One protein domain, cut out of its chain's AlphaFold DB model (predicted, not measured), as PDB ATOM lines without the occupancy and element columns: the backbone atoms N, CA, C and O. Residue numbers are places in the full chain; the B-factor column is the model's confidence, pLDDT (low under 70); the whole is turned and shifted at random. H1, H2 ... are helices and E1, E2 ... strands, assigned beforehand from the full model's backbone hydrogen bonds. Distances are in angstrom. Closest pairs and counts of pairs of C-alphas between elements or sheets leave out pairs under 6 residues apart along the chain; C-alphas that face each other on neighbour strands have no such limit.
ATOM      1  N   LYS A   3     130.000 111.365  87.038       46.09
ATOM      2  CA  LYS A   3     131.110 110.900  86.193       46.09
ATOM      3  C   LYS A   3     130.628 110.819  84.750       46.09
ATOM      4  O   LYS A   3     129.676 110.101  84.480       46.09
ATOM      5  N   ILE A   4     131.306 111.518  83.841       50.00
ATOM      6  CA  ILE A   4     131.071 111.421  82.396       50.00
ATOM      7  C   ILE A   4     132.183 110.549  81.820       50.00
ATOM      8  O   ILE A   4     133.365 110.849  82.006       50.00
ATOM      9  N   LYS A   5     131.821 109.451  81.155       52.75
ATOM     10  CA  LYS A   5     132.777 108.562  80.485       52.75
ATOM     11  C   LYS A   5     132.519 108.550  78.988       52.75
ATOM     12  O   LYS A   5     131.388 108.381  78.553       52.75
ATOM     13  N   HIS A   6     133.594 108.681  78.221       55.56
ATOM     14  CA  HIS A   6     133.586 108.398  76.794       55.56
ATOM     15  C   HIS A   6     133.716 106.884  76.583       55.56
ATOM     16  O   HIS A   6     134.622 106.269  77.154       55.56
ATOM     17  N   ILE A   7     132.830 106.283  75.788       57.22
ATOM     18  CA  ILE A   7     132.915 104.859  75.442       57.22
ATOM     19  C   ILE A   7     133.768 104.713  74.162       57.22
ATOM     20  O   ILE A   7     133.480 105.383  73.172       57.22
ATOM     21  N   PRO A   8     134.854 103.913  74.163       49.72
ATOM     22  CA  PRO A   8     135.782 103.807  73.029       49.72
ATOM     23  C   PRO A   8     135.198 103.085  71.797       49.72
ATOM     24  O   PRO A   8     134.388 102.175  71.931       49.72
ATOM     25  N   GLU A   9     135.709 103.440  70.605       48.59
ATOM     26  CA  GLU A   9     135.295 103.091  69.220       48.59
ATOM     27  C   GLU A   9     135.050 101.608  68.855       48.59
ATOM     28  O   GLU A   9     134.695 101.315  67.712       48.59
ATOM     29  N   LYS A  10     135.205 100.635  69.760       50.72
ATOM     30  CA  LYS A  10     134.737  99.265  69.485       50.72
ATOM     31  C   LYS A  10     133.222  99.240  69.677       50.72
ATOM     32  O   LYS A  10     132.744  98.902  70.750       50.72
ATOM     33  N   VAL A  11     132.518  99.667  68.629       51.16
ATOM     34  CA  VAL A  11     131.076  99.936  68.574       51.16
ATOM     35  C   VAL A  11     130.255  98.674  68.866       51.16
ATOM     36  O   VAL A  11     129.742  98.019  67.959       51.16
ATOM     37  N   GLU A  12     130.087  98.337  70.139       56.41
ATOM     38  CA  GLU A  12     128.812  97.782  70.569       56.41
ATOM     39  C   GLU A  12     127.803  98.916  70.406       56.41
ATOM     40  O   GLU A  12     127.995 100.025  70.902       56.41
ATOM     41  N   LYS A  13     126.773  98.698  69.591       61.03
ATOM     42  CA  LYS A  13     125.698  99.676  69.490       61.03
ATOM     43  C   LYS A  13     125.077  99.817  70.874       61.03
ATOM     44  O   LYS A  13     124.646  98.823  71.456       61.03
ATOM     45  N   HIS A  14     125.023 101.037  71.385       71.56
ATOM     46  CA  HIS A  14     124.380 101.314  72.657       71.56
ATOM     47  C   HIS A  14     122.971 101.838  72.399       71.56
ATOM     48  O   HIS A  14     122.764 102.688  71.530       71.56
ATOM     49  N   SER A  15     121.999 101.305  73.135       81.06
ATOM     50  CA  SER A  15     120.626 101.801  73.103       81.06
ATOM     51  C   SER A  15     120.507 103.008  74.025       81.06
ATOM     52  O   SER A  15     120.957 102.962  75.165       81.06
ATOM     53  N   CYS A  16     119.896 104.083  73.533       85.69
ATOM     54  CA  CYS A  16     119.443 105.180  74.383       85.69
ATOM     55  C   CYS A  16     118.288 104.699  75.271       85.69
ATOM     56  O   CYS A  16     117.290 104.212  74.744       85.69
ATOM     57  N   ASP A  17     118.380 104.898  76.584       86.25
ATOM     58  CA  ASP A  17     117.350 104.475  77.542       86.25
ATOM     59  C   ASP A  17     116.025 105.245  77.370       86.25
ATOM     60  O   ASP A  17     114.971 104.758  77.770       86.25
ATOM     61  N   ASN A  18     116.062 106.440  76.765       87.38
ATOM     62  CA  ASN A  18     114.874 107.271  76.551       87.38
ATOM     63  C   ASN A  18     114.141 106.944  75.240       87.38
ATOM     64  O   ASN A  18     112.939 106.702  75.229       87.38
ATOM     65  N   CYS A  19     114.855 106.951  74.109       87.38
ATOM     66  CA  CYS A  19     114.240 106.815  72.783       87.38
ATOM     67  C   CYS A  19     114.475 105.450  72.118       87.38
ATOM     68  O   CYS A  19     114.014 105.238  70.997       87.38
ATOM     69  N   ASN A  20     115.196 104.532  72.776       87.44
ATOM     70  CA  ASN A  20     115.568 103.203  72.270       87.44
ATOM     71  C   ASN A  20     116.321 103.207  70.927       87.44
ATOM     72  O   ASN A  20     116.404 102.184  70.245       87.44
ATOM     73  N   ARG A  21     116.870 104.357  70.511       83.62
ATOM     74  CA  ARG A  21     117.683 104.455  69.296       83.62
ATOM     75  C   ARG A  21     119.057 103.841  69.564       83.62
ATOM     76  O   ARG A  21     119.731 104.229  70.516       83.62
ATOM     77  N   GLU A  22     119.474 102.915  68.704       83.44
ATOM     78  CA  GLU A  22     120.830 102.363  68.715       83.44
ATOM     79  C   GLU A  22     121.813 103.339  68.065       83.44
ATOM     80  O   GLU A  22     121.667 103.678  66.888       83.44
ATOM     81  N   MET A  23     122.830 103.771  68.808       78.31
ATOM     82  CA  MET A  23     123.843 104.712  68.326       78.31
ATOM     83  C   MET A  23     125.245 104.245  68.721       78.31
ATOM     84  O   MET A  23     125.437 103.528  69.703       78.31
ATOM     85  N   SER A  24     126.249 104.669  67.954       72.19
ATOM     86  CA  SER A  24     127.661 104.412  68.274       72.19
ATOM     87  C   SER A  24     128.196 105.313  69.383       72.19
ATOM     88  O   SER A  24     129.234 105.016  69.965       72.19
ATOM     89  N   PHE A  25     127.495 106.412  69.662       75.56
ATOM     90  CA  PHE A  25     127.860 107.391  70.670       75.56
ATOM     91  C   PHE A  25     126.700 107.588  71.645       75.56
ATOM     92  O   PHE A  25     125.572 107.873  71.233       75.56
ATOM     93  N   VAL A  26     126.998 107.441  72.933       81.94
ATOM     94  CA  VAL A  26     126.073 107.667  74.043       81.94
ATOM     95  C   VAL A  26     126.804 108.343  75.199       81.94
ATOM     96  O   VAL A  26     128.016 108.192  75.362       81.94
ATOM     97  N   VAL A  27     126.054 109.078  76.011       82.06
ATOM     98  CA  VAL A  27     126.516 109.712  77.243       82.06
ATOM     99  C   VAL A  27     125.961 108.925  78.424       82.06
ATOM    100  O   VAL A  27     124.749 108.761  78.558       82.06
ATOM    101  N   GLU A  28     126.855 108.443  79.283       83.75
ATOM    102  CA  GLU A  28     126.500 107.737  80.513       83.75
ATOM    103  C   GLU A  28     126.536 108.694  81.708       83.75
ATOM    104  O   GLU A  28     127.573 109.286  82.016       83.75
ATOM    105  N   TYR A  29     125.402 108.808  82.395       81.25
ATOM    106  CA  TYR A  29     125.245 109.535  83.647       81.25
ATOM    107  C   TYR A  29     125.144 108.527  84.785       81.25
ATOM    108  O   TYR A  29     124.181 107.762  84.842       81.25
ATOM    109  N   SER A  30     126.109 108.535  85.705       80.31
ATOM    110  CA  SER A  30     126.025 107.750  86.938       80.31
ATOM    111  C   SER A  30     125.920 108.635  88.176       80.31
ATOM    112  O   SER A  30     126.606 109.656  88.310       80.31
ATOM    113  N   PHE A  31     125.037 108.231  89.087       80.00
ATOM    114  CA  PHE A  31     124.738 108.937  90.327       80.00
ATOM    115  C   PHE A  31     125.163 108.073  91.509       80.00
ATOM    116  O   PHE A  31     124.638 106.975  91.706       80.00
ATOM    117  N   SER A  32     126.108 108.577  92.302       81.25
ATOM    118  CA  SER A  32     126.603 107.909  93.506       81.25
ATOM    119  C   SER A  32     126.486 108.784  94.752       81.25
ATOM    120  O   SER A  32     126.589 110.013  94.644       81.25
ATOM    121  N   ASP A  33     126.347 108.149  95.920       81.25
ATOM    122  CA  ASP A  33     126.499 108.812  97.224       81.25
ATOM    123  C   ASP A  33     127.972 109.148  97.500       81.25
ATOM    124  O   ASP A  33     128.875 108.849  96.705       81.25
ATOM    125  N   ASP A  34     128.205 109.767  98.655       79.50
ATOM    126  CA  ASP A  34     129.533 110.151  99.130       79.50
ATOM    127  C   ASP A  34     130.423 108.939  99.460       79.50
ATOM    128  O   ASP A  34     131.647 109.060  99.477       79.50
ATOM    129  N   ASN A  35     129.832 107.752  99.648       82.06
ATOM    130  CA  ASN A  35     130.555 106.493  99.837       82.06
ATOM    131  C   ASN A  35     130.908 105.808  98.504       82.06
ATOM    132  O   ASN A  35     131.547 104.754  98.496       82.06
ATOM    133  N   GLY A  36     130.494 106.382  97.369       74.62
ATOM    134  CA  GLY A  36     130.731 105.840  96.035       74.62
ATOM    135  C   GLY A  36     129.791 104.703  95.631       74.62
ATOM    136  O   GLY A  36     130.025 104.083  94.591       74.62
ATOM    137  N   LYS A  37     128.731 104.430  96.401       81.12
ATOM    138  CA  LYS A  37     127.677 103.491  96.009       81.12
ATOM    139  C   LYS A  37     126.872 104.108  94.869       81.12
ATOM    140  O   LYS A  37     126.359 105.211  95.010       81.12
ATOM    141  N   GLU A  38     126.775 103.415  93.737       81.75
ATOM    142  CA  GLU A  38     125.978 103.849  92.582       81.75
ATOM    143  C   GLU A  38     124.498 103.491  92.795       81.75
ATOM    144  O   GLU A  38     124.183 102.383  93.231       81.75
ATOM    145  N   TYR A  39     123.599 104.437  92.522       76.50
ATOM    146  CA  TYR A  39     122.148 104.274  92.699       76.50
ATOM    147  C   TYR A  39     121.418 104.217  91.371       76.50
ATOM    148  O   TYR A  39     120.506 103.415  91.209       76.50
ATOM    149  N   ASN A  40     121.821 105.078  90.439       77.81
ATOM    150  CA  ASN A  40     121.191 105.208  89.139       77.81
ATOM    151  C   ASN A  40     122.266 105.366  88.072       77.81
ATOM    152  O   ASN A  40     123.268 106.059  88.277       77.81
ATOM    153  N   LYS A  41     122.004 104.754  86.924       82.06
ATOM    154  CA  LYS A  41     122.787 104.878  85.706       82.06
ATOM    155  C   LYS A  41     121.817 105.054  84.547       82.06
ATOM    156  O   LYS A  41     120.896 104.257  84.412       82.06
ATOM    157  N   ILE A  42     122.023 106.100  83.758       85.94
ATOM    158  CA  ILE A  42     121.235 106.405  82.563       85.94
ATOM    159  C   ILE A  42     122.191 106.592  81.387       85.94
ATOM    160  O   ILE A  42     123.211 107.271  81.510       85.94
ATOM    161  N   THR A  43     121.839 106.007  80.249       87.44
ATOM    162  CA  THR A  43     122.572 106.070  78.984       87.44
ATOM    163  C   THR A  43     121.715 106.791  77.952       87.44
ATOM    164  O   THR A  43     120.677 106.284  77.531       87.44
ATOM    165  N   LEU A  44     122.129 107.982  77.523       86.88
ATOM    166  CA  LEU A  44     121.383 108.783  76.548       86.88
ATOM    167  C   LEU A  44     122.158 108.924  75.242       86.88
ATOM    168  O   LEU A  44     123.381 109.051  75.249       86.88
ATOM    169  N   CYS A  45     121.452 108.954  74.114       87.38
ATOM    170  CA  CYS A  45     122.034 109.464  72.874       87.38
ATOM    171  C   CYS A  45     122.313 110.972  72.990       87.38
ATOM    172  O   CYS A  45     121.799 111.640  73.888       87.38
ATOM    173  N   GLU A  46     123.099 111.507  72.056       86.06
ATOM    174  CA  GLU A  46     123.421 112.937  71.976       86.06
ATOM    175  C   GLU A  46     122.171 113.833  72.037       86.06
ATOM    176  O   GLU A  46     122.118 114.743  72.863       86.06
ATOM    177  N   ASP A  47     121.140 113.520  71.240       87.12
ATOM    178  CA  ASP A  47     119.890 114.293  71.184       87.12
ATOM    179  C   ASP A  47     119.203 114.362  72.558       87.12
ATOM    180  O   ASP A  47     118.900 115.443  73.067       87.12
ATOM    181  N   CYS A  48     119.002 113.207  73.204       87.25
ATOM    182  CA  CYS A  48     118.328 113.139  74.499       87.25
ATOM    183  C   CYS A  48     119.181 113.737  75.627       87.25
ATOM    184  O   CYS A  48     118.639 114.369  76.532       87.25
ATOM    185  N   ALA A  49     120.507 113.579  75.579       87.88
ATOM    186  CA  ALA A  49     121.420 114.212  76.529       87.88
ATOM    187  C   ALA A  49     121.342 115.747  76.438       87.88
ATOM    188  O   ALA A  49     121.283 116.431  77.461       87.88
ATOM    189  N   ASN A  50     121.283 116.283  75.217       88.06
ATOM    190  CA  ASN A  50     121.122 117.711  74.973       88.06
ATOM    191  C   ASN A  50     119.749 118.223  75.445       88.06
ATOM    192  O   ASN A  50     119.667 119.262  76.100       88.06
ATOM    193  N   ALA A  51     118.675 117.472  75.186       87.69
ATOM    194  CA  ALA A  51     117.335 117.816  75.658       87.69
ATOM    195  C   ALA A  51     117.262 117.906  77.193       87.69
ATOM    196  O   ALA A  51     116.741 118.882  77.730       87.69
ATOM    197  N   VAL A  52     117.856 116.944  77.908       85.69
ATOM    198  CA  VAL A  52     117.928 116.961  79.380       85.69
ATOM    199  C   VAL A  52     118.721 118.166  79.895       85.69
ATOM    200  O   VAL A  52     118.317 118.793  80.875       85.69
ATOM    201  N   ALA A  53     119.828 118.527  79.241       85.94
ATOM    202  CA  ALA A  53     120.590 119.717  79.614       85.94
ATOM    203  C   ALA A  53     119.755 121.000  79.452       85.94
ATOM    204  O   ALA A  53     119.736 121.837  80.354       85.94
ATOM    205  N   ASN A  54     119.015 121.129  78.348       84.06
ATOM    206  CA  ASN A  54     118.129 122.273  78.119       84.06
ATOM    207  C   ASN A  54     117.015 122.348  79.166       84.06
ATOM    208  O   ASN A  54     116.821 123.405  79.765       84.06
ATOM    209  N   LEU A  55     116.364 121.221  79.465       81.25
ATOM    210  CA  LEU A  55     115.357 121.138  80.525       81.25
ATOM    211  C   LEU A  55     115.884 121.599  81.882       81.25
ATOM    212  O   LEU A  55     115.180 122.279  82.628       81.25
ATOM    213  N   PHE A  56     117.116 121.225  82.224       80.31
ATOM    214  CA  PHE A  56     117.744 121.641  83.473       80.31
ATOM    215  C   PHE A  56     117.899 123.166  83.536       80.31
ATOM    216  O   PHE A  56     117.565 123.781  84.550       80.31
ATOM    217  N   TYR A  57     118.347 123.788  82.442       80.00
ATOM    218  CA  TYR A  57     118.466 125.242  82.362       80.00
ATOM    219  C   TYR A  57     117.104 125.949  82.403       80.00
ATOM    220  O   TYR A  57     116.976 126.958  83.097       80.00
ATOM    221  N   GLU A  58     116.086 125.420  81.722       76.31
ATOM    222  CA  GLU A  58     114.717 125.957  81.769       76.31
ATOM    223  C   GLU A  58     114.121 125.853  83.178       76.31
ATOM    224  O   GLU A  58     113.610 126.839  83.709       76.31
ATOM    225  N   SER A  59     114.301 124.709  83.841       73.31
ATOM    226  CA  SER A  59     113.871 124.495  85.228       73.31
ATOM    227  C   SER A  59     114.516 125.493  86.191       73.31
ATOM    228  O   SER A  59     113.836 126.084  87.029       73.31
ATOM    229  N   MET A  60     115.830 125.726  86.061       74.94
ATOM    230  CA  MET A  60     116.545 126.707  86.886       74.94
ATOM    231  C   MET A  60     116.088 128.144  86.638       74.94
ATOM    232  O   MET A  60     116.079 128.949  87.569       74.94
ATOM    233  N   LYS A  61     115.741 128.476  85.393       78.25
ATOM    234  CA  LYS A  61     115.314 129.820  85.005       78.25
ATOM    235  C   LYS A  61     113.902 130.134  85.494       78.25
ATOM    236  O   LYS A  61     113.678 131.213  86.037       78.25
ATOM    237  N   ASP A  62     112.976 129.201  85.306       76.88
ATOM    238  CA  ASP A  62     111.552 129.437  85.547       76.88
ATOM    239  C   ASP A  62     111.098 128.961  86.935       76.88
ATOM    240  O   ASP A  62     109.986 129.274  87.360       76.88
ATOM    241  N   GLY A  63     111.950 128.224  87.661       76.88
ATOM    242  CA  GLY A  63     111.635 127.669  88.981       76.88
ATOM    243  C   GLY A  63     110.535 126.607  88.935       76.88
ATOM    244  O   GLY A  63     109.799 126.436  89.905       76.88
ATOM    245  N   LYS A  64     110.391 125.934  87.791       74.69
ATOM    246  CA  LYS A  64     109.346 124.947  87.502       74.69
ATOM    247  C   LYS A  64     109.959 123.599  87.145       74.69
ATOM    248  O   LYS A  64     111.101 123.533  86.700       74.69
ATOM    249  N   SER A  65     109.178 122.539  87.313       78.00
ATOM    250  CA  SER A  65     109.544 121.190  86.886       78.00
ATOM    251  C   SER A  65     109.064 120.940  85.457       78.00
ATOM    252  O   SER A  65     107.963 121.345  85.087       78.00
ATOM    253  N   PHE A  66     109.864 120.234  84.666       76.25
ATOM    254  CA  PHE A  66     109.554 119.875  83.282       76.25
ATOM    255  C   PHE A  66     109.897 118.401  83.034       76.25
ATOM    256  O   PHE A  66     110.765 117.839  83.705       76.25
ATOM    257  N   LYS A  67     109.224 117.775  82.068       76.00
ATOM    258  CA  LYS A  67     109.521 116.424  81.575       76.00
ATOM    259  C   LYS A  67     109.842 116.467  80.082       76.00
ATOM    260  O   LYS A  67     109.333 117.326  79.365       76.00
ATOM    261  N   TYR A  68     110.663 115.522  79.632       69.31
ATOM    262  CA  TYR A  68     110.962 115.299  78.220       69.31
ATOM    263  C   TYR A  68     110.622 113.858  77.851       69.31
ATOM    264  O   TYR A  68     111.082 112.934  78.523       69.31
ATOM    265  N   ASP A  69     109.822 113.680  76.804       72.62
ATOM    266  CA  ASP A  69     109.465 112.382  76.227       72.62
ATOM    267  C   ASP A  69     109.406 112.517  74.700       72.62
ATOM    268  O   ASP A  69     108.810 113.459  74.192       72.62
ATOM    269  N   LYS A  70     110.039 111.593  73.966       72.12
ATOM    270  CA  LYS A  70     110.028 111.528  72.484       72.12
ATOM    271  C   LYS A  70     110.134 112.881  71.760       72.12
ATOM    272  O   LYS A  70     109.320 113.190  70.898       72.12
ATOM    273  N   ASP A  71     111.166 113.657  72.072       64.88
ATOM    274  CA  ASP A  71     111.419 114.965  71.446       64.88
ATOM    275  C   ASP A  71     110.461 116.105  71.854       64.88
ATOM    276  O   ASP A  71     110.612 117.226  71.369       64.88
ATOM    277  N   GLU A  72     109.550 115.877  72.804       69.38
ATOM    278  CA  GLU A  72     108.631 116.890  73.338       69.38
ATOM    279  C   GLU A  72     108.994 117.283  74.780       69.38
ATOM    280  O   GLU A  72     109.355 116.438  75.601       69.38
ATOM    281  N   ILE A  73     108.904 118.584  75.088       74.88
ATOM    282  CA  ILE A  73     109.126 119.168  76.422       74.88
ATOM    283  C   ILE A  73     107.790 119.681  76.969       74.88
ATOM    284  O   ILE A  73     107.137 120.507  76.332       74.88
ATOM    285  N   GLU A  74     107.408 119.241  78.169       78.75
ATOM    286  CA  GLU A  74     106.162 119.647  78.835       78.75
ATOM    287  C   GLU A  74     106.405 120.063  80.297       78.75
ATOM    288  O   GLU A  74     107.237 119.473  80.990       78.75
ATOM    289  N   GLU A  75     105.655 121.049  80.805       78.38
ATOM    290  CA  GLU A  75     105.658 121.400  82.237       78.38
ATOM    291  C   GLU A  75     105.110 120.218  83.054       78.38
ATOM    292  O   GLU A  75     104.009 119.723  82.800       78.38
ATOM    293  N   TYR A  76     105.870 119.765  84.050       78.00
ATOM    294  CA  TYR A  76     105.473 118.684  84.943       78.00
ATOM    295  C   TYR A  76     104.837 119.262  86.208       78.00
ATOM    296  O   TYR A  76     105.490 119.959  86.986       78.00
TER     297      TYR A  76
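Overview. This is residues 3 to 76 of the 80 residues of an uncharacterized protein of Clostridium intestinale URNW (UniProt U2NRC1). A long hairpin, E2 and E3, makes a corner with the helix H1; a small hairpin, E4 and E5, packs on H1, and the long loop of residues 6 to 25 reaches away from H1 as far as Lys 10, at one end of the longest axis, before it folds back to E2. The printed part has 74 residues, with E1, E2, E3, H1, E4, E5 in chain order, class mixed. The sheets run E1 - E2 - E3 and E4 - E5. The whole is flat, 41 by 34 by 15 A, and only just loose, close to compact, with radius of gyration of the C-alphas 13.9 A.

Arrangement. Start at E1, residues 3 to 5, which meets E2, residues 26 to 32, only at a point. E3, residues 38 to 45, is antiparallel to E2 in a hairpin; find N 29 and O 42, 2.8 A apart. H1, residues 46 to 62, stands up from this sheet at 57 degrees, with every O i to N i+4 pair within hydrogen-bond range; its closest C-alpha pair with E2 is Glu 46 and Val 26, 6.3 A. E4, residues 66 to 69, and E5, residues 72 to 75, form an antiparallel hairpin, with N 67 and O 74 2.8 A apart; the closest C-alphas of H1 and E4 are Leu 55 and Phe 66, 6.5 A.

Along the chain. Find C-alpha 3 at (131.110, 110.900, 86.193), where E1 begins. E2 spans 19.5 A, E3 20.9 A and H1 24.4 A; E5 ends at C-alpha 75, (105.658, 121.400, 82.237).

Size, cuts and confidence. The C-alphas farthest apart, Lys 10 and Gly 63, are 41.5 A apart. The printed part has no cut; the E1 to E2 link is long. Residues 3 to 13, 68 and 71 to 72 have pLDDT under 70.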